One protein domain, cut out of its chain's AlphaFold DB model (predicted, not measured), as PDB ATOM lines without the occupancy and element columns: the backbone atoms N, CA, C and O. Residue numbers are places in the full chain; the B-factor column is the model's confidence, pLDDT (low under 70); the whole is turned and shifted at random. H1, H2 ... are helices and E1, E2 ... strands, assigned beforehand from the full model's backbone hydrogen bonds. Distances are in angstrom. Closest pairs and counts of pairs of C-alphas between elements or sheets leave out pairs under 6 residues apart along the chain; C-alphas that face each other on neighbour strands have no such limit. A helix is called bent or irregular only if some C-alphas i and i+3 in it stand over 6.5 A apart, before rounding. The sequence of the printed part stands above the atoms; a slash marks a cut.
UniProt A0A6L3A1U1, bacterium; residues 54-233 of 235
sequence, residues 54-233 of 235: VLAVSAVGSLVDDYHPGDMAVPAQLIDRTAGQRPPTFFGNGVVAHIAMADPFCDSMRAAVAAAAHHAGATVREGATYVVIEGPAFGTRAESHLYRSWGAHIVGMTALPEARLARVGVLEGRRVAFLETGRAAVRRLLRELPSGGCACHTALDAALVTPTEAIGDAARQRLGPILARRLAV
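This is residues 54 to 233 of the 235 residues of a protein of bacterium (UniProt A0A6L3A1U1). A small parallel sheet with two sharply bent long strands, E1 and E2, has H1 and H3 over one face; H4 packs on H1, and H2 grazes the sheet. H5 lies far off, beyond long unnamed loops. The 180 printed residues, under half in named elements, are mixed in class: five named helices and three named strands, in the order E1 H1 E2 H2 E3 H3 H4 H5. The sheet's order is E1 E2 E3; the whole is compact, with a radius of gyration of the C-alphas of 17.9 A and spans of 53 by 41 by 23 A.

Residues 61 to 62 pair antiparallel with residues 154 to 155 of E3, residues 154 to 156. E1, residues 72 to 81, bends by 83 degrees at residue 76, and E2, residues 124 to 133, by 81 degrees at residue 127. They are parallel neighbours at 25 degrees, with N 74 and O 125 2.8 A apart; E2 and E3 are parallel at 41 degrees, with N 131 and O 154 2.9 A apart. H1, residues 107 to 119, is over E1 and E2, along the strands, at a height over the sheet of 9.3 A; its closest C-alphas to E1 are Arg 110 and Val 74, 6.5 A apart. H2, residues 141 to 149, only grazes the sheet with residues 144 to 148. E1, H1, E2 and E2, H2, E3 are strand-helix-strand units, parallel neighbour strands with a helix between; the second has a right-handed crossover. H3, residues 159 to 167, is on the same face as H1, across the strands, at a height of 10.8 A. H4, residues 179 to 191, touches H1 at a steep tilt of 52 degrees, opposite ways, closest at the C-alphas of Ala 117 and Ala 185, 4.9 A apart. H5, residues 217 to 231, is apart from H4 and not on the sheet; it is irregular, with C-alphas 222 and 225 8.4 A apart. Every O i to N i+4 pair is within hydrogen-bond range in H1 and H2, against 4 of 5 in H3, 8 of 9 in H4 and 7 of 11 in H5.

E1 begins at C-alpha 72, (269.664, 369.349, 153.937), and spans 22.2 A; H1 spans 18.1 A, E2 23.0 A, H2 12.5 A, E3 7.0 A, H3 11.9 A and H4 18.9 A. H5 spans 11.1 A and ends at C-alpha 231, (282.320, 335.480, 138.063).

The C-alphas farthest apart, Arg 141 and Val 233, are 53.1 A apart. The printed part has no cut; the links E1 to H1, H3 to H4 and H4 to H5 are long. The pLDDT is under 70 at residues 167 to 182, 195 to 197 and 232 to 233.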
ATOM      1  N   VAL A  54     277.636 353.676 150.182       84.69
ATOM      2  CA  VAL A  54     278.384 354.925 150.296       84.69
ATOM      3  C   VAL A  54     277.393 356.049 150.453       84.69
ATOM      4  O   VAL A  54     276.314 356.050 149.856       84.69
ATOM      5  N   LEU A  55     277.827 356.990 151.270       86.25
ATOM      6  CA  LEU A  55     277.222 358.279 151.477       86.25
ATOM      7  C   LEU A  55     278.170 359.322 150.882       86.25
ATOM      8  O   LEU A  55     279.238 359.588 151.435       86.25
ATOM      9  N   ALA A  56     277.797 359.899 149.749       87.56
ATOM     10  CA  ALA A  56     278.454 361.075 149.209       87.56
ATOM     11  C   ALA A  56     277.907 362.326 149.902       87.56
ATOM     12  O   ALA A  56     276.718 362.426 150.164       87.56
ATOM     13  N   VAL A  57     278.775 363.303 150.164       85.25
ATOM     14  CA  VAL A  57     278.388 364.637 150.641       85.25
ATOM     15  C   VAL A  57     279.079 365.667 149.738       85.25
ATOM     16  O   VAL A  57     280.292 365.625 149.560       85.25
ATOM     17  N   SER A  58     278.331 366.552 149.094       85.62
ATOM     18  CA  SER A  58     278.752 367.552 148.092       85.62
ATOM     19  C   SER A  58     278.429 368.966 148.613       85.62
ATOM     20  O   SER A  58     278.335 369.092 149.811       85.62
ATOM     21  N   ALA A  59     278.315 370.055 147.849       85.56
ATOM     22  CA  ALA A  59     277.879 371.387 148.345       85.56
ATOM     23  C   ALA A  59     276.881 372.039 147.376       85.56
ATOM     24  O   ALA A  59     277.153 371.916 146.185       85.56
ATOM     25  N   VAL A  60     275.718 372.577 147.826       91.75
ATOM     26  CA  VAL A  60     274.493 372.878 147.002       91.75
ATOM     27  C   VAL A  60     274.265 374.333 146.676       91.75
ATOM     28  O   VAL A  60     274.343 375.154 147.574       91.75
ATOM     29  N   GLY A  61     273.836 374.604 145.438       92.88
ATOM     30  CA  GLY A  61     272.948 375.730 145.156       92.88
ATOM     31  C   GLY A  61     271.492 375.262 145.154       92.88
ATOM     32  O   GLY A  61     271.190 374.220 144.559       92.88
ATOM     33  N   SER A  62     270.618 376.017 145.819       95.69
ATOM     34  CA  SER A  62     269.168 375.875 145.678       95.69
ATOM     35  C   SER A  62     268.704 376.511 144.367       95.69
ATOM     36  O   SER A  62     269.246 377.531 143.943       95.69
ATOM     37  N   LEU A  63     267.714 375.897 143.724       95.50
ATOM     38  CA  LEU A  63     267.000 376.463 142.585       95.50
ATOM     39  C   LEU A  63     265.557 376.826 142.929       95.50
ATOM     40  O   LEU A  63     264.902 377.404 142.080       95.50
ATOM     41  N   VAL A  64     265.051 376.525 144.125       93.44
ATOM     42  CA  VAL A  64     263.659 376.789 144.524       93.44
ATOM     43  C   VAL A  64     263.619 377.550 145.842       93.44
ATOM     44  O   VAL A  64     264.497 377.386 146.687       93.44
ATOM     45  N   ASP A  65     262.608 378.392 146.018       89.94
ATOM     46  CA  ASP A  65     262.614 379.388 147.097       89.94
ATOM     47  C   ASP A  65     262.363 378.748 148.473       89.94
ATOM     48  O   ASP A  65     262.923 379.186 149.470       89.94
ATOM     49  N   ASP A  66     261.646 377.622 148.509       90.31
ATOM     50  CA  ASP A  66     261.373 376.862 149.735       90.31
ATOM     51  C   ASP A  66     262.603 376.120 150.295       90.31
ATOM     52  O   ASP A  66     262.541 375.547 151.385       90.31
ATOM     53  N   TYR A  67     263.719 376.080 149.559       91.69
ATOM     54  CA  TYR A  67     264.955 375.413 149.971       91.69
ATOM     55  C   TYR A  67     265.958 376.472 150.418       91.69
ATOM     56  O   TYR A  67     266.574 377.161 149.598       91.69
ATOM     57  N   HIS A  68     266.140 376.577 151.730       89.31
ATOM     58  CA  HIS A  68     266.900 377.656 152.345       89.31
ATOM     59  C   HIS A  68     268.360 377.249 152.587       89.31
ATOM     60  O   HIS A  68     268.661 376.066 152.775       89.31
ATOM     61  N   PRO A  69     269.306 378.207 152.615       87.62
ATOM     62  CA  PRO A  69     270.663 377.932 153.071       87.62
ATOM     63  C   PRO A  69     270.666 377.279 154.462       87.62
ATOM     64  O   PRO A  69     270.098 377.817 155.407       87.62
ATOM     65  N   GLY A  70     271.331 376.128 154.579       83.94
ATOM     66  CA  GLY A  70     271.373 375.322 155.802       83.94
ATOM     67  C   GLY A  70     270.414 374.130 155.811       83.94
ATOM     68  O   GLY A  70     270.666 373.180 156.552       83.94
ATOM     69  N   ASP A  71     269.400 374.117 154.941       88.12
ATOM     70  CA  ASP A  71     268.575 372.931 154.721       88.12
ATOM     71  C   ASP A  71     269.423 371.785 154.144       88.12
ATOM     72  O   ASP A  71     270.319 371.977 153.311       88.12
ATOM     73  N   MET A  72     269.103 370.555 154.541       88.19
ATOM     74  CA  MET A  72     269.664 369.349 153.937       88.19
ATOM     75  C   MET A  72     268.730 368.834 152.849       88.19
ATOM     76  O   MET A  72     267.566 368.573 153.112       88.19
ATOM     77  N   ALA A  73     269.234 368.607 151.638       89.44
ATOM     78  CA  ALA A  73     268.463 367.955 150.583       89.44
ATOM     79  C   ALA A  73     268.858 366.478 150.440       89.44
ATOM     80  O   ALA A  73     270.046 366.162 150.320       89.44
ATOM     81  N   VAL A  74     267.861 365.590 150.399       91.31
ATOM     82  CA  VAL A  74     268.009 364.160 150.087       91.31
ATOM     83  C   VAL A  74     267.373 363.909 148.716       91.31
ATOM     84  O   VAL A  74     266.153 363.715 148.626       91.31
ATOM     85  N   PRO A  75     268.162 363.959 147.627       92.69
ATOM     86  CA  PRO A  75     267.614 363.880 146.281       92.69
ATOM     87  C   PRO A  75     267.043 362.491 145.969       92.69
ATOM     88  O   PRO A  75     267.497 361.473 146.495       92.69
ATOM     89  N   ALA A  76     266.030 362.464 145.103       90.69
ATOM     90  CA  ALA A  76     265.470 361.249 144.505       90.69
ATOM     91  C   ALA A  76     265.884 361.076 143.045       90.69
ATOM     92  O   ALA A  76     265.953 359.952 142.560       90.69
ATOM     93  N   GLN A  77     266.157 362.184 142.356       96.12
ATOM     94  CA  GLN A  77     266.316 362.216 140.908       96.12
ATOM     95  C   GLN A  77     267.513 363.064 140.485       96.12
ATOM     96  O   GLN A  77     267.983 363.930 141.230       96.12
ATOM     97  N   LEU A  78     267.999 362.805 139.271       96.19
ATOM     98  CA  LEU A  78     269.151 363.476 138.677       96.19
ATOM     99  C   LEU A  78     268.829 363.977 137.271       96.19
ATOM    100  O   LEU A  78     268.170 363.289 136.497       96.19
ATOM    101  N   ILE A  79     269.382 365.135 136.916       97.94
ATOM    102  CA  ILE A  79     269.446 365.629 135.536       97.94
ATOM    103  C   ILE A  79     270.920 365.799 135.172       97.94
ATOM    104  O   ILE A  79     271.665 366.473 135.883       97.94
ATOM    105  N   ASP A  80     271.351 365.196 134.066       97.12
ATOM    106  CA  ASP A  80     272.738 365.262 133.600       97.12
ATOM    107  C   ASP A  80     272.943 366.435 132.632       97.12
ATOM    108  O   ASP A  80     272.406 366.458 131.525       97.12
ATOM    109  N   ARG A  81     273.728 367.422 133.058       97.12
ATOM    110  CA  ARG A  81     274.221 368.551 132.257       97.12
ATOM    111  C   ARG A  81     275.749 368.602 132.261       97.12
ATOM    112  O   ARG A  81     276.344 369.663 132.071       97.12
ATOM    113  N   THR A  82     276.380 367.456 132.496       95.12
ATOM    114  CA  THR A  82     277.826 367.285 132.376       95.12
ATOM    115  C   THR A  82     278.225 367.182 130.899       95.12
ATOM    116  O   THR A  82     277.422 366.806 130.046       95.12
ATOM    117  N   ALA A  83     279.467 367.536 130.575       91.50
ATOM    118  CA  ALA A  83     279.975 367.604 129.201       91.50
ATOM    119  C   ALA A  83     280.634 366.293 128.723       91.50
ATOM    120  O   ALA A  83     281.301 366.272 127.691       91.50
ATOM    121  N   GLY A  84     280.505 365.199 129.482       85.06
ATOM    122  CA  GLY A  84     281.012 363.875 129.095       85.06
ATOM    123  C   GLY A  84     282.525 363.660 129.245       85.06
ATOM    124  O   GLY A  84     283.014 362.580 128.930       85.06
ATOM    125  N   GLN A  85     283.270 364.637 129.771       84.50
ATOM    126  CA  GLN A  85     284.720 364.522 130.012       84.50
ATOM    127  C   GLN A  85     285.050 363.449 131.063       84.50
ATOM    128  O   GLN A  85     286.109 362.823 131.036       84.50
ATOM    129  N   ARG A  86     284.114 363.210 131.987       87.50
ATOM    130  CA  ARG A  86     284.234 362.234 133.070       87.50
ATOM    131  C   ARG A  86     283.652 360.888 132.628       87.50
ATOM    132  O   ARG A  86     282.448 360.819 132.376       87.50
ATOM    133  N   PRO A  87     284.452 359.801 132.569       90.06
ATOM    134  CA  PRO A  87     283.972 358.500 132.110       90.06
ATOM    135  C   PRO A  87     282.795 357.990 132.962       90.06
ATOM    136  O   PRO A  87     282.986 357.718 134.151       90.06
ATOM    137  N   PRO A  88     281.591 357.805 132.387       90.38
ATOM    138  CA  PRO A  88     280.385 357.537 133.168       90.38
ATOM    139  C   PRO A  88     280.172 356.057 133.506       90.38
ATOM    140  O   PRO A  88     279.143 355.697 134.075       90.38
ATOM    141  N   THR A  89     281.110 355.186 133.126       92.50
ATOM    142  CA  THR A  89     280.973 353.733 133.239       92.50
ATOM    143  C   THR A  89     282.324 353.037 133.428       92.50
ATOM    144  O   THR A  89     283.382 353.545 133.040       92.50
ATOM    145  N   PHE A  90     282.280 351.847 134.026       92.50
ATOM    146  CA  PHE A  90     283.395 350.895 134.051       92.50
ATOM    147  C   PHE A  90     283.402 349.966 132.830       92.50
ATOM    148  O   PHE A  90     284.442 349.400 132.484       92.50
ATOM    149  N   PHE A  91     282.243 349.797 132.198       93.69
ATOM    150  CA  PHE A  91     282.024 348.891 131.077       93.69
ATOM    151  C   PHE A  91     282.536 349.494 129.757       93.69
ATOM    152  O   PHE A  91     283.072 350.602 129.727       93.69
ATOM    153  N   GLY A  92     282.431 348.733 128.673       93.38
ATOM    154  CA  GLY A  92     283.159 348.939 127.422       93.38
ATOM    155  C   GLY A  92     284.371 348.014 127.324       93.38
ATOM    156  O   GLY A  92     284.677 347.269 128.262       93.38
ATOM    157  N   ASN A  93     285.071 348.056 126.187       94.50
ATOM    158  CA  ASN A  93     286.245 347.221 125.901       94.50
ATOM    159  C   ASN A  93     285.977 345.725 126.167       94.50
ATOM    160  O   ASN A  93     286.636 345.110 127.009       94.50
ATOM    161  N   GLY A  94     284.960 345.174 125.497       93.06
ATOM    162  CA  GLY A  94     284.610 343.750 125.556       93.06
ATOM    163  C   GLY A  94     283.569 343.351 126.609       93.06
ATOM    164  O   GLY A  94     283.241 342.177 126.698       93.06
ATOM    165  N   VAL A  95     283.031 344.294 127.395       94.88
ATOM    166  CA  VAL A  95     281.919 344.024 128.329       94.88
ATOM    167  C   VAL A  95     280.857 345.102 128.196       94.88
ATOM    168  O   VAL A  95     281.155 346.283 128.367       94.88
ATOM    169  N   VAL A  96     279.623 344.700 127.922       95.88
ATOM    170  CA  VAL A  96     278.467 345.579 127.747       95.88
ATOM    171  C   VAL A  96     277.530 345.408 128.934       95.88
ATOM    172  O   VAL A  96     277.123 344.292 129.257       95.88
ATOM    173  N   ALA A  97     277.184 346.522 129.577       92.19
ATOM    174  CA  ALA A  97     276.134 346.564 130.584       92.19
ATOM    175  C   ALA A  97     275.374 347.897 130.533       92.19
ATOM    176  O   ALA A  97     275.989 348.962 130.419       92.19
ATOM    177  N   HIS A  98     274.051 347.831 130.670       92.44
ATOM    178  CA  HIS A  98     273.149 348.982 130.671       92.44
ATOM    179  C   HIS A  98     272.498 349.132 132.045       92.44
ATOM    180  O   HIS A  98     271.435 348.584 132.321       92.44
ATOM    181  N   ILE A  99     273.173 349.860 132.934       87.50
ATOM    182  CA  ILE A  99     272.683 350.094 134.295       87.50
ATOM    183  C   ILE A  99     271.423 350.957 134.231       87.50
ATOM    184  O   ILE A  99     271.466 352.088 133.740       87.50
ATOM    185  N   ALA A 100     270.311 350.442 134.759       88.25
ATOM    186  CA  ALA A 100     269.095 351.226 134.917       88.25
ATOM    187  C   ALA A 100     269.383 352.458 135.788       88.25
ATOM    188  O   ALA A 100     270.109 352.368 136.777       88.25
ATOM    189  N   MET A 101     268.797 353.603 135.447       89.94
ATOM    190  CA  MET A 101     268.950 354.861 136.194       89.94
ATOM    191  C   MET A 101     267.606 355.548 136.461       89.94
ATOM    192  O   MET A 101     267.605 356.722 136.808       89.94
ATOM    193  N   ALA A 102     266.488 354.820 136.320       91.25
ATOM    194  CA  ALA A 102     265.150 355.333 136.627       91.25
ATOM    195  C   ALA A 102     265.086 355.914 138.051       91.25
ATOM    196  O   ALA A 102     264.639 357.038 138.228       91.25
ATOM    197  N   ASP A 103     265.654 355.198 139.028       90.25
ATOM    198  CA  ASP A 103     265.758 355.646 140.422       90.25
ATOM    199  C   ASP A 103     267.229 355.744 140.837       90.25
ATOM    200  O   ASP A 103     267.756 354.816 141.448       90.25
ATOM    201  N   PRO A 104     267.960 356.819 140.499       89.56
ATOM    202  CA  PRO A 104     269.425 356.878 140.596       89.56
ATOM    203  C   PRO A 104     269.992 356.601 141.999       89.56
ATOM    204  O   PRO A 104     271.177 356.305 142.149       89.56
ATOM    205  N   PHE A 105     269.139 356.655 143.016       88.62
ATOM    206  CA  PHE A 105     269.460 356.552 144.423       88.62
ATOM    207  C   PHE A 105     268.758 355.353 145.085       88.62
ATOM    208  O   PHE A 105     267.622 355.024 144.781       88.62
ATOM    209  N   CYS A 106     269.445 354.685 146.013       85.25
ATOM    210  CA  CYS A 106     268.895 353.642 146.879       85.25
ATOM    211  C   CYS A 106     267.870 354.194 147.888       85.25
ATOM    212  O   CYS A 106     268.254 354.914 148.811       85.25
ATOM    213  N   ASP A 107     266.606 353.780 147.797       86.50
ATOM    214  CA  ASP A 107     265.539 354.281 148.677       86.50
ATOM    215  C   ASP A 107     265.756 353.979 150.159       86.50
ATOM    216  O   ASP A 107     265.620 354.874 150.988       86.50
ATOM    217  N   SER A 108     266.188 352.758 150.505       85.25
ATOM    218  CA  SER A 108     266.466 352.402 151.911       85.25
ATOM    219  C   SER A 108     267.515 353.319 152.545       85.25
ATOM    220  O   SER A 108     267.391 353.730 153.695       85.25
ATOM    221  N   MET A 109     268.537 353.691 151.773       85.88
ATOM    222  CA  MET A 109     269.569 354.602 152.239       85.88
ATOM    223  C   MET A 109     269.066 356.053 152.260       85.88
ATOM    224  O   MET A 109     269.480 356.801 153.139       85.88
ATOM    225  N   ARG A 110     268.172 356.460 151.343       89.44
ATOM    226  CA  ARG A 110     267.592 357.815 151.326       89.44
ATOM    227  C   ARG A 110     266.753 358.029 152.578       89.44
ATOM    228  O   ARG A 110     266.980 358.998 153.293       89.44
ATOM    229  N   ALA A 111     265.871 357.073 152.874       88.25
ATOM    230  CA  ALA A 111     265.044 357.073 154.073       88.25
ATOM    231  C   ALA A 111     265.901 357.105 155.349       88.25
ATOM    232  O   ALA A 111     265.660 357.921 156.234       88.25
ATOM    233  N   ALA A 112     266.954 356.282 155.424       86.12
ATOM    234  CA  ALA A 112     267.848 356.266 156.582       86.12
ATOM    235  C   ALA A 112     268.614 357.589 156.764       86.12
ATOM    236  O   ALA A 112     268.768 358.067 157.886       86.12
ATOM    237  N   VAL A 113     269.081 358.206 155.672       86.88
ATOM    238  CA  VAL A 113     269.756 359.514 155.717       86.88
ATOM    239  C   VAL A 113     268.794 360.604 156.174       86.88
ATOM    240  O   VAL A 113     269.160 361.390 157.046       86.88
ATOM    241  N   ALA A 114     267.580 360.641 155.622       87.50
ATOM    242  CA  ALA A 114     266.563 361.603 156.020       87.50
ATOM    243  C   ALA A 114     266.207 361.452 157.504       87.50
ATOM    244  O   ALA A 114     266.296 362.421 158.254       87.50
ATOM    245  N   ALA A 115     265.918 360.230 157.959       90.00
ATOM    246  CA  ALA A 115     265.600 359.945 159.356       90.00
ATOM    247  C   ALA A 115     266.736 360.349 160.313       90.00
ATOM    248  O   ALA A 115     266.480 360.958 161.356       90.00
ATOM    249  N   ALA A 116     267.991 360.061 159.950       88.19
ATOM    250  CA  ALA A 116     269.158 360.441 160.741       88.19
ATOM    251  C   ALA A 116     269.382 361.963 160.772       88.19
ATOM    252  O   ALA A 116     269.811 362.495 161.796       88.19
ATOM    253  N   ALA A 117     269.099 362.663 159.669       86.62
ATOM    254  CA  ALA A 117     269.200 364.116 159.583       86.62
ATOM    255  C   ALA A 117     268.095 364.816 160.392       86.62
ATOM    256  O   ALA A 117     268.411 365.701 161.187       86.62
ATOM    257  N   HIS A 118     266.842 364.358 160.285       89.88
ATOM    258  CA  HIS A 118     265.729 364.831 161.120       89.88
ATOM    259  C   HIS A 118     266.032 364.639 162.610       89.88
ATOM    260  O   HIS A 118     265.897 365.574 163.394       89.88
ATOM    261  N   HIS A 119     266.542 363.467 163.008       90.62
ATOM    262  CA  HIS A 119     266.959 363.211 164.394       90.62
ATOM    263  C   HIS A 119     268.087 364.124 164.876       90.62
ATOM    264  O   HIS A 119     268.180 364.416 166.065       90.62
ATOM    265  N   ALA A 120     268.967 364.553 163.972       88.38
ATOM    266  CA  ALA A 120     270.024 365.502 164.289       88.38
ATOM    267  C   ALA A 120     269.515 366.958 164.355       88.38
ATOM    268  O   ALA A 120     270.316 367.861 164.587       88.38
ATOM    269  N   GLY A 121     268.211 367.190 164.158       90.00
ATOM    270  CA  GLY A 121     267.585 368.511 164.182       90.00
ATOM    271  C   GLY A 121     267.737 369.295 162.878       90.00
ATOM    272  O   GLY A 121     267.555 370.509 162.882       90.00
ATOM    273  N   ALA A 122     268.105 368.641 161.771       88.19
ATOM    274  CA  ALA A 122     268.181 369.302 160.473       88.19
ATOM    275  C   ALA A 122     266.791 369.457 159.848       88.19
ATOM    276  O   ALA A 122     265.973 368.540 159.893       88.19
ATOM    277  N   THR A 123     266.563 370.574 159.159       90.19
ATOM    278  CA  THR A 123     265.467 370.692 158.195       90.19
ATOM    279  C   THR A 123     265.837 369.913 156.938       90.19
ATOM    280  O   THR A 123     266.840 370.216 156.286       90.19
ATOM    281  N   VAL A 124     265.049 368.890 156.600       88.00
ATOM    282  CA  VAL A 124     265.336 367.993 155.473       88.00
ATOM    283  C   VAL A 124     264.326 368.187 154.345       88.00
ATOM    284  O   VAL A 124     263.116 368.166 154.556       88.00
ATOM    285  N   ARG A 125     264.838 368.345 153.125       91.38
ATOM    286  CA  ARG A 125     264.093 368.401 151.867       91.38
ATOM    287  C   ARG A 125     264.266 367.084 151.122       91.38
ATOM    288  O   ARG A 125     265.297 366.830 150.494       91.38
ATOM    289  N   GLU A 126     263.275 366.216 151.232       91.25
ATOM    290  CA  GLU A 126     263.293 364.892 150.614       91.25
ATOM    291  C   GLU A 126     262.697 364.939 149.206       91.25
ATOM    292  O   GLU A 126     261.801 365.728 148.923       91.25
ATOM    293  N   GLY A 127     263.189 364.090 148.302       88.62
ATOM    294  CA  GLY A 127     262.586 363.950 146.971       88.62
ATOM    295  C   GLY A 127     263.126 364.906 145.907       88.62
ATOM    296  O   GLY A 127     262.653 364.886 144.777       88.62
ATOM    297  N   ALA A 128     264.135 365.716 146.236       91.88
ATOM    298  CA  ALA A 128     264.671 366.732 145.337       91.88
ATOM    299  C   ALA A 128     265.201 366.154 144.008       91.88
ATOM    300  O   ALA A 128     265.856 365.107 143.973       91.88
ATOM    301  N   THR A 129     265.003 366.902 142.924       97.38
ATOM    302  CA  THR A 129     265.671 366.673 141.632       97.38
ATOM    303  C   THR A 129     266.963 367.481 141.576       97.38
ATOM    304  O   THR A 129     266.939 368.710 141.685       97.38
ATOM    305  N   TYR A 130     268.094 366.802 141.392       97.38
ATOM    306  CA  TYR A 130     269.421 367.412 141.353       97.38
ATOM    307  C   TYR A 130     269.939 367.495 139.907       97.38
ATOM    308  O   TYR A 130     270.307 366.492 139.304       97.38
ATOM    309  N   VAL A 131     270.047 368.711 139.358       98.38
ATOM    310  CA  VAL A 131     270.781 368.950 138.104       98.38
ATOM    311  C   VAL A 131     272.296 369.042 138.322       98.38
ATOM    312  O   VAL A 131     272.793 369.838 139.126       98.38
ATOM    313  N   VAL A 132     273.049 368.220 137.592       97.44
ATOM    314  CA  VAL A 132     274.510 368.158 137.656       97.44
ATOM    315  C   VAL A 132     275.110 368.825 136.428       97.44
ATOM    316  O   VAL A 132     275.033 368.279 135.337       97.44
ATOM    317  N   ILE A 133     275.719 369.992 136.603       97.25
ATOM    318  CA  ILE A 133     276.434 370.734 135.560       97.25
ATOM    319  C   ILE A 133     277.928 370.381 135.561       97.25
ATOM    320  O   ILE A 133     278.438 369.797 136.518       97.25
ATOM    321  N   GLU A 134     278.649 370.749 134.503       95.88
ATOM    322  CA  GLU A 134     280.093 370.484 134.422       95.88
ATOM    323  C   GLU A 134     280.919 371.337 135.401       95.88
ATOM    324  O   GLU A 134     281.802 370.820 136.086       95.88
ATOM    325  N   GLY A 135     280.602 372.631 135.512       94.44
ATOM    326  CA  GLY A 135     281.477 373.604 136.169       94.44
ATOM    327  C   GLY A 135     282.713 373.948 135.314       94.44
ATOM    328  O   GLY A 135     282.725 373.662 134.118       94.44
ATOM    329  N   PRO A 136     283.750 374.589 135.888       94.81
ATOM    330  CA  PRO A 136     283.852 375.017 137.286       94.81
ATOM    331  C   PRO A 136     283.092 376.316 137.580       94.81
ATOM    332  O   PRO A 136     282.824 376.615 138.740       94.81
ATOM    333  N   ALA A 137     282.735 377.081 136.545       96.06
ATOM    334  CA  ALA A 137     281.922 378.274 136.709       96.06
ATOM    335  C   ALA A 137     280.525 377.909 137.229       96.06
ATOM    336  O   ALA A 137     279.958 376.868 136.881       96.06
ATOM    337  N   PHE A 138     279.962 378.783 138.060       94.62
ATOM    338  CA  PHE A 138     278.544 378.708 138.382       94.62
ATOM    339  C   PHE A 138     277.702 379.035 137.146       94.62
ATOM    340  O   PHE A 138     278.152 379.740 136.243       94.62
ATOM    341  N   GLY A 139     276.476 378.515 137.128       92.75
ATOM    342  CA  GLY A 139     275.540 378.783 136.047       92.75
ATOM    343  C   GLY A 139     275.137 380.254 135.991       92.75
ATOM    344  O   GLY A 139     275.054 380.952 137.005       92.75
ATOM    345  N   THR A 140     274.834 380.711 134.789       98.19
ATOM    346  CA  THR A 140     274.169 381.983 134.542       98.19
ATOM    347  C   THR A 140     272.756 381.989 135.134       98.19
ATOM    348  O   THR A 140     272.148 380.954 135.440       98.19
ATOM    349  N   ARG A 141     272.174 383.186 135.248       97.94
ATOM    350  CA  ARG A 141     270.770 383.343 135.651       97.94
ATOM    351  C   ARG A 141     269.819 382.623 134.688       97.94
ATOM    352  O   ARG A 141     268.876 381.979 135.134       97.94
ATOM    353  N   ALA A 142     270.087 382.701 133.384       98.50
ATOM    354  CA  ALA A 142     269.277 382.050 132.358       98.50
ATOM    355  C   ALA A 142     269.285 380.522 132.510       98.50
ATOM    356  O   ALA A 142     268.225 379.901 132.498       98.50
ATOM    357  N   GLU A 143     270.455 379.921 132.744       98.44
ATOM    358  CA  GLU A 143     270.561 378.484 133.026       98.44
ATOM    359  C   GLU A 143     269.815 378.101 134.306       98.44
ATOM    360  O   GLU A 143     269.120 377.090 134.333       98.44
ATOM    361  N   SER A 144     269.886 378.931 135.348       97.94
ATOM    362  CA  SER A 144     269.144 378.688 136.591       97.94
ATOM    363  C   SER A 144     267.627 378.683 136.360       97.94
ATOM    364  O   SER A 144     266.941 377.781 136.839       97.94
ATOM    365  N   HIS A 145     267.094 379.633 135.580       98.19
ATOM    366  CA  HIS A 145     265.674 379.648 135.201       98.19
ATOM    367  C   HIS A 145     265.280 378.448 134.332       98.19
ATOM    368  O   HIS A 145     264.210 377.879 134.538       98.19
ATOM    369  N   LEU A 146     266.145 378.032 133.403       98.50
ATOM    370  CA  LEU A 146     265.931 376.834 132.593       98.50
ATOM    371  C   LEU A 146     265.842 375.578 133.469       98.50
ATOM    372  O   LEU A 146     264.931 374.773 133.319       98.50
ATOM    373  N   TYR A 147     266.755 375.408 134.422       98.44
ATOM    374  CA  TYR A 147     266.722 374.239 135.297       98.44
ATOM    375  C   TYR A 147     265.506 374.250 136.231       98.44
ATOM    376  O   TYR A 147     264.924 373.191 136.470       98.44
ATOM    377  N   ARG A 148     265.058 375.429 136.690       97.81
ATOM    378  CA  ARG A 148     263.772 375.568 137.398       97.81
ATOM    379  C   ARG A 148     262.596 375.120 136.533       97.81
ATOM    380  O   ARG A 148     261.742 374.394 137.031       97.81
ATOM    381  N   SER A 149     262.550 375.502 135.253       98.12
ATOM    382  CA  SER A 149     261.445 375.114 134.362       98.12
ATOM    383  C   SER A 149     261.413 373.612 134.056       98.12
ATOM    384  O   SER A 149     260.357 373.080 133.729       98.12
ATOM    385  N   TRP A 150     262.534 372.908 134.228       98.25
ATOM    386  CA  TRP A 150     262.602 371.442 134.174       98.25
ATOM    387  C   TRP A 150     262.223 370.749 135.493       98.25
ATOM    388  O   TRP A 150     262.287 369.524 135.579       98.25
ATOM    389  N   GLY A 151     261.876 371.503 136.541       97.81
ATOM    390  CA  GLY A 151     261.569 370.953 137.863       97.81
ATOM    391  C   GLY A 151     262.804 370.551 138.679       97.81
ATOM    392  O   GLY A 151     262.706 369.733 139.599       97.81
ATOM    393  N   ALA A 152     263.989 371.089 138.364       98.06
ATOM    394  CA  ALA A 152     265.162 370.897 139.210       98.06
ATOM    395  C   ALA A 152     265.038 371.720 140.501       98.06
ATOM    396  O   ALA A 152     264.678 372.895 140.479       98.06
ATOM    397  N   HIS A 153     265.399 371.104 141.624       97.56
ATOM    398  CA  HIS A 153     265.336 371.721 142.949       97.56
ATOM    399  C   HIS A 153     266.710 372.222 143.403       97.56
ATOM    400  O   HIS A 153     266.810 373.234 144.091       97.56
ATOM    401  N   ILE A 154     267.782 371.519 143.019       97.50
ATOM    402  CA  ILE A 154     269.156 371.830 143.432       97.50
ATOM    403  C   ILE A 154     270.157 371.648 142.277       97.50
ATOM    404  O   ILE A 154     269.999 370.745 141.457       97.50
ATOM    405  N   VAL A 155     271.224 372.461 142.227       97.62
ATOM    406  CA  VAL A 155     272.231 372.490 141.130       97.62
ATOM    407  C   VAL A 155     273.659 372.357 141.625       97.62
ATOM    408  O   VAL A 155     273.993 372.940 142.657       97.62
ATOM    409  N   GLY A 156     274.485 371.524 140.986       95.94
ATOM    410  CA  GLY A 156     275.838 371.159 141.441       95.94
ATOM    411  C   GLY A 156     276.667 370.421 140.423       95.94
ATOM    412  O   GLY A 156     276.251 370.330 139.289       95.94
ATOM    413  N   MET A 157     277.806 369.853 140.834       96.75
ATOM    414  CA  MET A 157     278.812 369.419 139.850       96.75
ATOM    415  C   MET A 157     279.312 367.974 139.989       96.75
ATOM    416  O   MET A 157     279.937 367.468 139.067       96.75
ATOM    417  N   THR A 158     279.071 367.280 141.108       93.75
ATOM    418  CA  THR A 158     279.825 366.044 141.426       93.75
ATOM    419  C   THR A 158     279.004 364.761 141.487       93.75
ATOM    420  O   THR A 158     279.569 363.679 141.395       93.75
ATOM    421  N   ALA A 159     277.690 364.875 141.634       93.06
ATOM    422  CA  ALA A 159     276.745 363.764 141.718       93.06
ATOM    423  C   ALA A 159     276.787 362.800 140.523       93.06
ATOM    424  O   ALA A 159     276.711 361.583 140.656       93.06
ATOM    425  N   LEU A 160     277.015 363.335 139.330       93.31
ATOM    426  CA  LEU A 160     277.280 362.547 138.136       93.31
ATOM    427  C   LEU A 160     278.738 362.710 137.707       93.31
ATOM    428  O   LEU A 160     279.300 363.794 137.874       93.31
ATOM    429  N   PRO A 161     279.351 361.654 137.146       93.25
ATOM    430  CA  PRO A 161     278.869 360.266 137.058       93.25
ATOM    431  C   PRO A 161     278.933 359.431 138.354       93.25
ATOM    432  O   PRO A 161     278.777 358.210 138.273       93.25
ATOM    433  N   GLU A 162     279.139 360.019 139.539       92.56
ATOM    434  CA  GLU A 162     279.223 359.254 140.796       92.56
ATOM    435  C   GLU A 162     278.026 358.331 140.993       92.56
ATOM    436  O   GLU A 162     278.266 357.149 141.156       92.56
ATOM    437  N   ALA A 163     276.780 358.790 140.842       89.69
ATOM    438  CA  ALA A 163     275.567 357.966 140.934       89.69
ATOM    439  C   ALA A 163     275.469 356.819 139.901       89.69
ATOM    440  O   ALA A 163     274.778 355.827 140.140       89.69
ATOM    441  N   ARG A 164     276.196 356.881 138.778       90.12
ATOM    442  CA  ARG A 164     276.280 355.765 137.814       90.12
ATOM    443  C   ARG A 164     277.311 354.725 138.252       90.12
ATOM    444  O   ARG A 164     277.026 353.531 138.280       90.12
ATOM    445  N   LEU A 165     278.504 355.188 138.635       89.19
ATOM    446  CA  LEU A 165     279.618 354.353 139.124       89.19
ATOM    447  C   LEU A 165     279.324 353.741 140.495       89.19
ATOM    448  O   LEU A 165     279.806 352.653 140.827       89.19
ATOM    449  N   ALA A 166     278.516 354.482 141.249       82.31
ATOM    450  CA  ALA A 166     277.689 354.089 142.356       82.31
ATOM    451  C   ALA A 166     276.881 352.902 141.926       82.31
ATOM    452  O   ALA A 166     277.470 351.857 142.083       82.31
ATOM    453  N   ARG A 167     275.659 353.076 141.363       69.88
ATOM    454  CA  ARG A 167     274.529 352.130 141.154       69.88
ATOM    455  C   ARG A 167     274.825 350.727 140.658       69.88
ATOM    456  O   ARG A 167     274.046 349.818 140.899       69.88
ATOM    457  N   VAL A 168     276.044 350.500 140.253       52.41
ATOM    458  CA  VAL A 168     276.791 349.334 140.726       52.41
ATOM    459  C   VAL A 168     276.929 349.286 142.314       52.41
ATOM    460  O   VAL A 168     277.870 348.660 142.799       52.41
ATOM    461  N   GLY A 169     276.029 349.978 143.096       31.19
ATOM    462  CA  GLY A 169     275.995 350.542 144.502       31.19
ATOM    463  C   GLY A 169     276.588 351.961 144.883       31.19
ATOM    464  O   GLY A 169     277.806 351.996 144.854       31.19
ATOM    465  N   VAL A 170     275.814 353.045 145.283       31.34
ATOM    466  CA  VAL A 170     276.070 354.259 146.222       31.34
ATOM    467  C   VAL A 170     274.927 355.377 146.222       31.34
ATOM    468  O   VAL A 170     274.180 355.437 145.250       31.34
ATOM    469  N   LEU A 171     274.813 356.263 147.267       30.20
ATOM    470  CA  LEU A 171     273.973 357.508 147.454       30.20
ATOM    471  C   LEU A 171     274.713 358.867 147.690       30.20
ATOM    472  O   LEU A 171     275.879 358.843 148.061       30.20
ATOM    473  N   GLU A 172     274.006 360.026 147.618       31.73
ATOM    474  CA  GLU A 172     274.475 361.445 147.721       31.73
ATOM    475  C   GLU A 172     273.815 362.351 148.808       31.73
ATOM    476  O   GLU A 172     272.712 362.086 149.268       31.73
ATOM    477  N   GLY A 173     274.462 363.480 149.144       27.08
ATOM    478  CA  GLY A 173     274.058 364.578 150.052       27.08
ATOM    479  C   GLY A 173     274.933 365.824 149.801       27.08
ATOM    480  O   GLY A 173     275.849 365.704 148.992       27.08
ATOM    481  N   ARG A 174     274.703 367.012 150.414       26.92
ATOM    482  CA  ARG A 174     275.517 368.258 150.251       26.92
ATOM    483  C   ARG A 174     275.774 369.093 151.557       26.92
ATOM    484  O   ARG A 174     275.121 368.835 152.552       26.92
ATOM    485  N   ARG A 175     276.724 370.062 151.549       27.25
ATOM    486  CA  ARG A 175     277.250 371.010 152.572       27.25
ATOM    487  C   ARG A 175     277.089 372.461 152.085       27.25
ATOM    488  O   ARG A 175     277.686 372.792 151.072       27.25
ATOM    489  N   VAL A 176     276.421 373.318 152.853       23.19
ATOM    490  CA  VAL A 176     276.938 374.585 153.425       23.19
ATOM    491  C   VAL A 176     276.101 374.804 154.699       23.19
ATOM    492  O   VAL A 176     274.888 374.662 154.638       23.19
ATOM    493  N   ALA A 177     276.768 375.102 155.822       21.27
ATOM    494  CA  ALA A 177     276.316 375.083 157.230       21.27
ATOM    495  C   ALA A 177     276.352 373.697 157.935       21.27
ATOM    496  O   ALA A 177     276.063 372.669 157.338       21.27
ATOM    497  N   PHE A 178     276.759 373.683 159.215       29.30
ATOM    498  CA  PHE A 178     276.777 372.555 160.175       29.30
ATOM    499  C   PHE A 178     277.860 371.457 160.070       29.30
ATOM    500  O   PHE A 178     277.629 370.336 159.618       29.30
ATOM    501  N   LEU A 179     279.041 371.718 160.642       34.09
ATOM    502  CA  LEU A 179     280.034 370.674 160.956       34.09
ATOM    503  C   LEU A 179     279.582 369.715 162.080       34.09
ATOM    504  O   LEU A 179     280.064 368.583 162.127       34.09
ATOM    505  N   GLU A 180     278.640 370.118 162.938       38.16
ATOM    506  CA  GLU A 180     278.129 369.271 164.027       38.16
ATOM    507  C   GLU A 180     276.921 368.425 163.616       38.16
ATOM    508  O   GLU A 180     276.989 367.202 163.740       38.16
ATOM    509  N   THR A 181     275.872 369.019 163.034       52.31
ATOM    510  CA  THR A 181     274.665 368.286 162.596       52.31
ATOM    511  C   THR A 181     274.978 367.250 161.527       52.31
ATOM    512  O   THR A 181     274.534 366.110 161.631       52.31
ATOM    513  N   GLY A 182     275.838 367.573 160.551       65.38
ATOM    514  CA  GLY A 182     276.277 366.594 159.554       65.38
ATOM    515  C   GLY A 182     277.045 365.422 160.177       65.38
ATOM    516  O   GLY A 182     276.836 364.268 159.811       65.38
ATOM    517  N   ARG A 183     277.901 365.688 161.171       74.38
ATOM    518  CA  ARG A 183     278.640 364.637 161.890       74.38
ATOM    519  C   ARG A 183     277.711 363.792 162.765       74.38
ATOM    520  O   ARG A 183     277.896 362.576 162.831       74.38
ATOM    521  N   ALA A 184     276.734 364.414 163.422       77.62
ATOM    522  CA  ALA A 184     275.720 363.744 164.227       77.62
ATOM    523  C   ALA A 184     274.825 362.846 163.359       77.62
ATOM    524  O   ALA A 184     274.678 361.666 163.676       77.62
ATOM    525  N   ALA A 185     274.343 363.358 162.224       82.00
ATOM    526  CA  ALA A 185     273.563 362.605 161.248       82.00
ATOM    527  C   ALA A 185     274.357 361.416 160.690       82.00
ATOM    528  O   ALA A 185     273.852 360.298 160.677       82.00
ATOM    529  N   VAL A 186     275.632 361.601 160.315       84.62
ATOM    530  CA  VAL A 186     276.489 360.496 159.843       84.62
ATOM    531  C   VAL A 186     276.669 359.426 160.919       84.62
ATOM    532  O   VAL A 186     276.522 358.241 160.635       84.62
ATOM    533  N   ARG A 187     276.968 359.811 162.163       87.50
ATOM    534  CA  ARG A 187     277.112 358.844 163.264       87.50
ATOM    535  C   ARG A 187     275.817 358.097 163.550       87.50
ATOM    536  O   ARG A 187     275.845 356.886 163.747       87.50
ATOM    537  N   ARG A 188     274.683 358.804 163.561       87.31
ATOM    538  CA  ARG A 188     273.366 358.192 163.752       87.31
ATOM    539  C   ARG A 188     273.057 357.213 162.626       87.31
ATOM    540  O   ARG A 188     272.776 356.056 162.919       87.31
ATOM    541  N   LEU A 189     273.237 357.640 161.378       85.81
ATOM    542  CA  LEU A 189     273.088 356.790 160.205       85.81
ATOM    543  C   LEU A 189     273.929 355.521 160.329       85.81
ATOM    544  O   LEU A 189     273.422 354.451 160.044       85.81
ATOM    545  N   LEU A 190     275.189 355.604 160.769       85.75
ATOM    546  CA  LEU A 190     276.045 354.420 160.914       85.75
ATOM    547  C   LEU A 190     275.504 353.403 161.930       85.75
ATOM    548  O   LEU A 190     275.616 352.198 161.693       85.75
ATOM    549  N   ARG A 191     274.891 353.869 163.024       87.44
ATOM    550  CA  ARG A 191     274.233 352.994 164.009       87.44
ATOM    551  C   ARG A 191     272.980 352.333 163.440       87.44
ATOM    552  O   ARG A 191     272.739 351.161 163.711       87.44
ATOM    553  N   GLU A 192     272.240 353.069 162.617       85.06
ATOM    554  CA  GLU A 192     270.947 352.674 162.042       85.06
ATOM    555  C   GLU A 192     271.035 352.249 160.576       85.06
ATOM    556  O   GLU A 192     270.028 352.222 159.868       85.06
ATOM    557  N   LEU A 193     272.245 351.943 160.098       78.81
ATOM    558  CA  LEU A 193     272.457 351.565 158.708       78.81
ATOM    559  C   LEU A 193     271.519 350.398 158.382       78.81
ATOM    560  O   LEU A 193     271.599 349.384 159.084       78.81
ATOM    561  N   PRO A 194     270.673 350.514 157.340       73.75
ATOM    562  CA  PRO A 194     269.706 349.480 157.008       73.75
ATOM    563  C   PRO A 194     270.378 348.110 156.903       73.75
ATOM    564  O   PRO A 194     271.266 347.900 156.070       73.75
ATOM    565  N   SER A 195     269.965 347.182 157.766       64.75
ATOM    566  CA  SER A 195     270.396 345.789 157.730       64.75
ATOM    567  C   SER A 195     269.538 345.034 156.717       64.75
ATOM    568  O   SER A 195     268.340 344.877 156.929       64.75
ATOM    569  N   GLY A 196     270.128 344.587 155.606       63.66
ATOM    570  CA  GLY A 196     269.422 343.821 154.573       63.66
ATOM    571  C   GLY A 196     269.851 344.153 153.143       63.66
ATOM    572  O   GLY A 196     270.620 345.089 152.894       63.66
ATOM    573  N   GLY A 197     269.364 343.355 152.191       66.56
ATOM    574  CA  GLY A 197     269.541 343.599 150.760       66.56
ATOM    575  C   GLY A 197     268.638 344.731 150.266       66.56
ATOM    576  O   GLY A 197     267.532 344.922 150.760       66.56
ATOM    577  N   CYS A 198     269.103 345.482 149.272       74.44
ATOM    578  CA  CYS A 198     268.270 346.394 148.489       74.44
ATOM    579  C   CYS A 198     268.429 346.065 147.001       74.44
ATOM    580  O   CYS A 198     269.412 345.430 146.612       74.44
ATOM    581  N   ALA A 199     267.519 346.553 146.154       76.12
ATOM    582  CA  ALA A 199     267.574 346.322 144.706       76.12
ATOM    583  C   ALA A 199     268.903 346.772 144.059       76.12
ATOM    584  O   ALA A 199     269.301 346.263 143.017       76.12
ATOM    585  N   CYS A 200     269.656 347.679 144.694       77.69
ATOM    586  CA  CYS A 200     270.972 348.083 144.197       77.69
ATOM    587  C   CYS A 200     271.993 346.932 144.167       77.69
ATOM    588  O   CYS A 200     272.944 346.995 143.394       77.69
ATOM    589  N   HIS A 201     271.821 345.887 144.985       75.62
ATOM    590  CA  HIS A 201     272.733 344.733 145.018       75.62
ATOM    591  C   HIS A 201     272.627 343.867 143.772       75.62
ATOM    592  O   HIS A 201     273.605 343.225 143.392       75.62
ATOM    593  N   THR A 202     271.455 343.872 143.145       76.06
ATOM    594  CA  THR A 202     271.140 343.095 141.948       76.06
ATOM    595  C   THR A 202     271.062 343.965 140.697       76.06
ATOM    596  O   THR A 202     270.830 343.454 139.608       76.06
ATOM    597  N   ALA A 203     271.338 345.271 140.803       80.62
ATOM    598  CA  ALA A 203     271.256 346.209 139.681       80.62
ATOM    599  C   ALA A 203     272.113 345.798 138.470       80.62
ATOM    600  O   ALA A 203     271.764 346.114 137.338       80.62
ATOM    601  N   LEU A 204     273.221 345.083 138.696       83.94
ATOM    602  CA  LEU A 204     274.056 344.563 137.614       83.94
ATOM    603  C   LEU A 204     273.510 343.271 136.982       83.94
ATOM    604  O   LEU A 204     273.817 343.012 135.826       83.94
ATOM    605  N   ASP A 205     272.709 342.479 137.701       81.25
ATOM    606  CA  ASP A 205     272.220 341.176 137.214       81.25
ATOM    607  C   ASP A 205     271.345 341.336 135.974       81.25
ATOM    608  O   ASP A 205     271.552 340.657 134.977       81.25
ATOM    609  N   ALA A 206     270.421 342.295 136.012       78.50
ATOM    610  CA  ALA A 206     269.556 342.607 134.877       78.50
ATOM    611  C   ALA A 206     270.218 343.531 133.837       78.50
ATOM    612  O   ALA A 206     269.651 343.769 132.775       78.50
ATOM    613  N   ALA A 207     271.389 344.094 134.148       87.12
ATOM    614  CA  ALA A 207     272.043 345.090 133.306       87.12
ATOM    615  C   ALA A 207     273.186 344.523 132.461       87.12
ATOM    616  O   ALA A 207     273.522 345.125 131.442       87.12
ATOM    617  N   LEU A 208     273.828 343.433 132.891       89.44
ATOM    618  CA  LEU A 208     274.937 342.817 132.167       89.44
ATOM    619  C   LEU A 208     274.411 342.107 130.913       89.44
ATOM    620  O   LEU A 208     273.663 341.142 131.008       89.44
ATOM    621  N   VAL A 209     274.833 342.583 129.742       93.94
ATOM    622  CA  VAL A 209     274.438 342.008 128.448       93.94
ATOM    623  C   VAL A 209     275.437 340.953 127.999       93.94
ATOM    624  O   VAL A 209     275.050 339.918 127.468       93.94
ATOM    625  N   THR A 210     276.734 341.212 128.188       93.25
ATOM    626  CA  THR A 210     277.774 340.258 127.794       93.25
ATOM    627  C   THR A 210     277.702 339.011 128.679       93.25
ATOM    628  O   THR A 210     277.915 339.143 129.889       93.25
ATOM    629  N   PRO A 211     277.466 337.813 128.108       91.38
ATOM    630  CA  PRO A 211     277.436 336.574 128.875       91.38
ATOM    631  C   PRO A 211     278.748 336.371 129.625       91.38
ATOM    632  O   PRO A 211     279.825 336.661 129.098       91.38
ATOM    633  N   THR A 212     278.674 335.877 130.860       89.69
ATOM    634  CA  THR A 212     279.849 335.790 131.739       89.69
ATOM    635  C   THR A 212     280.980 334.956 131.150       89.69
ATOM    636  O   THR A 212     282.138 335.257 131.404       89.69
ATOM    637  N   GLU A 213     280.671 333.949 130.341       90.88
ATOM    638  CA  GLU A 213     281.576 333.065 129.609       90.88
ATOM    639  C   GLU A 213     282.277 333.756 128.432       90.88
ATOM    640  O   GLU A 213     283.409 333.404 128.116       90.88
ATOM    641  N   ALA A 214     281.659 334.785 127.843       93.12
ATOM    642  CA  ALA A 214     282.226 335.572 126.749       93.12
ATOM    643  C   ALA A 214     283.162 336.693 127.241       93.12
ATOM    644  O   ALA A 214     283.841 337.344 126.445       93.12
ATOM    645  N   ILE A 215     283.217 336.941 128.555       93.19
ATOM    646  CA  ILE A 215     284.120 337.933 129.145       93.19
ATOM    647  C   ILE A 215     285.548 337.371 129.143       93.19
ATOM    648  O   ILE A 215     285.862 336.445 129.890       93.19
ATOM    649  N   GLY A 216     286.425 337.950 128.322       92.81
ATOM    650  CA  GLY A 216     287.840 337.566 128.259       92.81
ATOM    651  C   GLY A 216     288.641 337.955 129.509       92.81
ATOM    652  O   GLY A 216     288.258 338.854 130.265       92.81
ATOM    653  N   ASP A 217     289.796 337.318 129.709       92.44
ATOM    654  CA  ASP A 217     290.602 337.432 130.937       92.44
ATOM    655  C   ASP A 217     291.037 338.863 131.261       92.44
ATOM    656  O   ASP A 217     290.925 339.307 132.404       92.44
ATOM    657  N   ALA A 218     291.439 339.635 130.247       91.31
ATOM    658  CA  ALA A 218     291.801 341.040 130.426       91.31
ATOM    659  C   ALA A 218     290.636 341.871 131.002       91.31
ATOM    660  O   ALA A 218     290.834 342.755 131.842       91.31
ATOM    661  N   ALA A 219     289.399 341.582 130.583       91.06
ATOM    662  CA  ALA A 219     288.216 342.239 131.120       91.06
ATOM    663  C   ALA A 219     287.876 341.743 132.532       91.06
ATOM    664  O   ALA A 219     287.535 342.568 133.382       91.06
ATOM    665  N   ARG A 220     288.034 340.439 132.814       89.75
ATOM    666  CA  ARG A 220     287.871 339.874 134.167       89.75
ATOM    667  C   ARG A 220     288.839 340.506 135.159       89.75
ATOM    668  O   ARG A 220     288.416 340.906 136.237       89.75
ATOM    669  N   GLN A 221     290.104 340.669 134.781       88.19
ATOM    670  CA  GLN A 221     291.114 341.310 135.622       88.19
ATOM    671  C   GLN A 221     290.767 342.782 135.885       88.19
ATOM    672  O   GLN A 221     290.788 343.242 137.025       88.19
ATOM    673  N   ARG A 222     290.386 343.524 134.839       89.69
ATOM    674  CA  ARG A 222     290.046 344.953 134.939       89.69
ATOM    675  C   ARG A 222     288.790 345.222 135.776       89.69
ATOM    676  O   ARG A 222     288.735 346.224 136.492       89.69
ATOM    677  N   LEU A 223     287.776 344.365 135.650       89.06
ATOM    678  CA  LEU A 223     286.456 344.525 136.270       89.06
ATOM    679  C   LEU A 223     286.235 343.621 137.489       89.06
ATOM    680  O   LEU A 223     285.120 343.582 138.005       89.06
ATOM    681  N   GLY A 224     287.271 342.926 137.962       85.50
ATOM    682  CA  GLY A 224     287.187 341.890 138.994       85.50
ATOM    683  C   GLY A 224     286.314 342.266 140.195       85.50
ATOM    684  O   GLY A 224     285.311 341.594 140.416       85.50
ATOM    685  N   PRO A 225     286.584 343.375 140.916       80.94
ATOM    686  CA  PRO A 225     285.765 343.767 142.070       80.94
ATOM    687  C   PRO A 225     284.300 344.075 141.748       80.94
ATOM    688  O   PRO A 225     283.444 344.012 142.622       80.94
ATOM    689  N   ILE A 226     284.003 344.433 140.498       85.88
ATOM    690  CA  ILE A 226     282.657 344.791 140.036       85.88
ATOM    691  C   ILE A 226     281.881 343.537 139.637       85.88
ATOM    692  O   ILE A 226     280.696 343.414 139.939       85.88
ATOM    693  N   LEU A 227     282.554 342.598 138.970       84.69
ATOM    694  CA  LEU A 227     281.957 341.355 138.490       84.69
ATOM    695  C   LEU A 227     282.099 340.192 139.482       84.69
ATOM    696  O   LEU A 227     281.543 339.131 139.220       84.69
ATOM    697  N   ALA A 228     282.791 340.367 140.613       76.75
ATOM    698  CA  ALA A 228     283.150 339.298 141.550       76.75
ATOM    699  C   ALA A 228     281.980 338.361 141.885       76.75
ATOM    700  O   ALA A 228     282.103 337.152 141.724       76.75
ATOM    701  N   ARG A 229     280.808 338.910 142.240       73.25
ATOM    702  CA  ARG A 229     279.603 338.119 142.573       73.25
ATOM    703  C   ARG A 229     279.080 337.247 141.418       73.25
ATOM    704  O   ARG A 229     278.311 336.332 141.662       73.25
ATOM    705  N   ARG A 230     279.429 337.569 140.170       74.75
ATOM    706  CA  ARG A 230     278.894 336.950 138.941       74.75
ATOM    707  C   ARG A 230     279.934 336.040 138.295       74.75
ATOM    708  O   ARG A 230     279.581 335.059 137.662       74.75
ATOM    709  N   LEU A 231     281.219 336.342 138.492       71.88
ATOM    710  CA  LEU A 231     282.320 335.480 138.063       71.88
ATOM    711  C   LEU A 231     282.608 334.352 139.060       71.88
ATOM    712  O   LEU A 231     283.125 333.322 138.649       71.88
ATOM    713  N   ALA A 232     282.244 334.517 140.337       60.31
ATOM    714  CA  ALA A 232     282.405 333.494 141.373       60.31
ATOM    715  C   ALA A 232     281.450 332.288 141.234       60.31
ATOM    716  O   ALA A 232     281.525 331.370 142.038       60.31
ATOM    717  N   VAL A 233     280.584 332.248 140.212       45.38
ATOM    718  CA  VAL A 233     279.646 331.133 139.943       45.38
ATOM    719  C   VAL A 233     280.333 329.948 139.225       45.38
ATOM    720  O   VAL A 233     279.684 329.073 138.666       45.38
TER     721      VAL A 233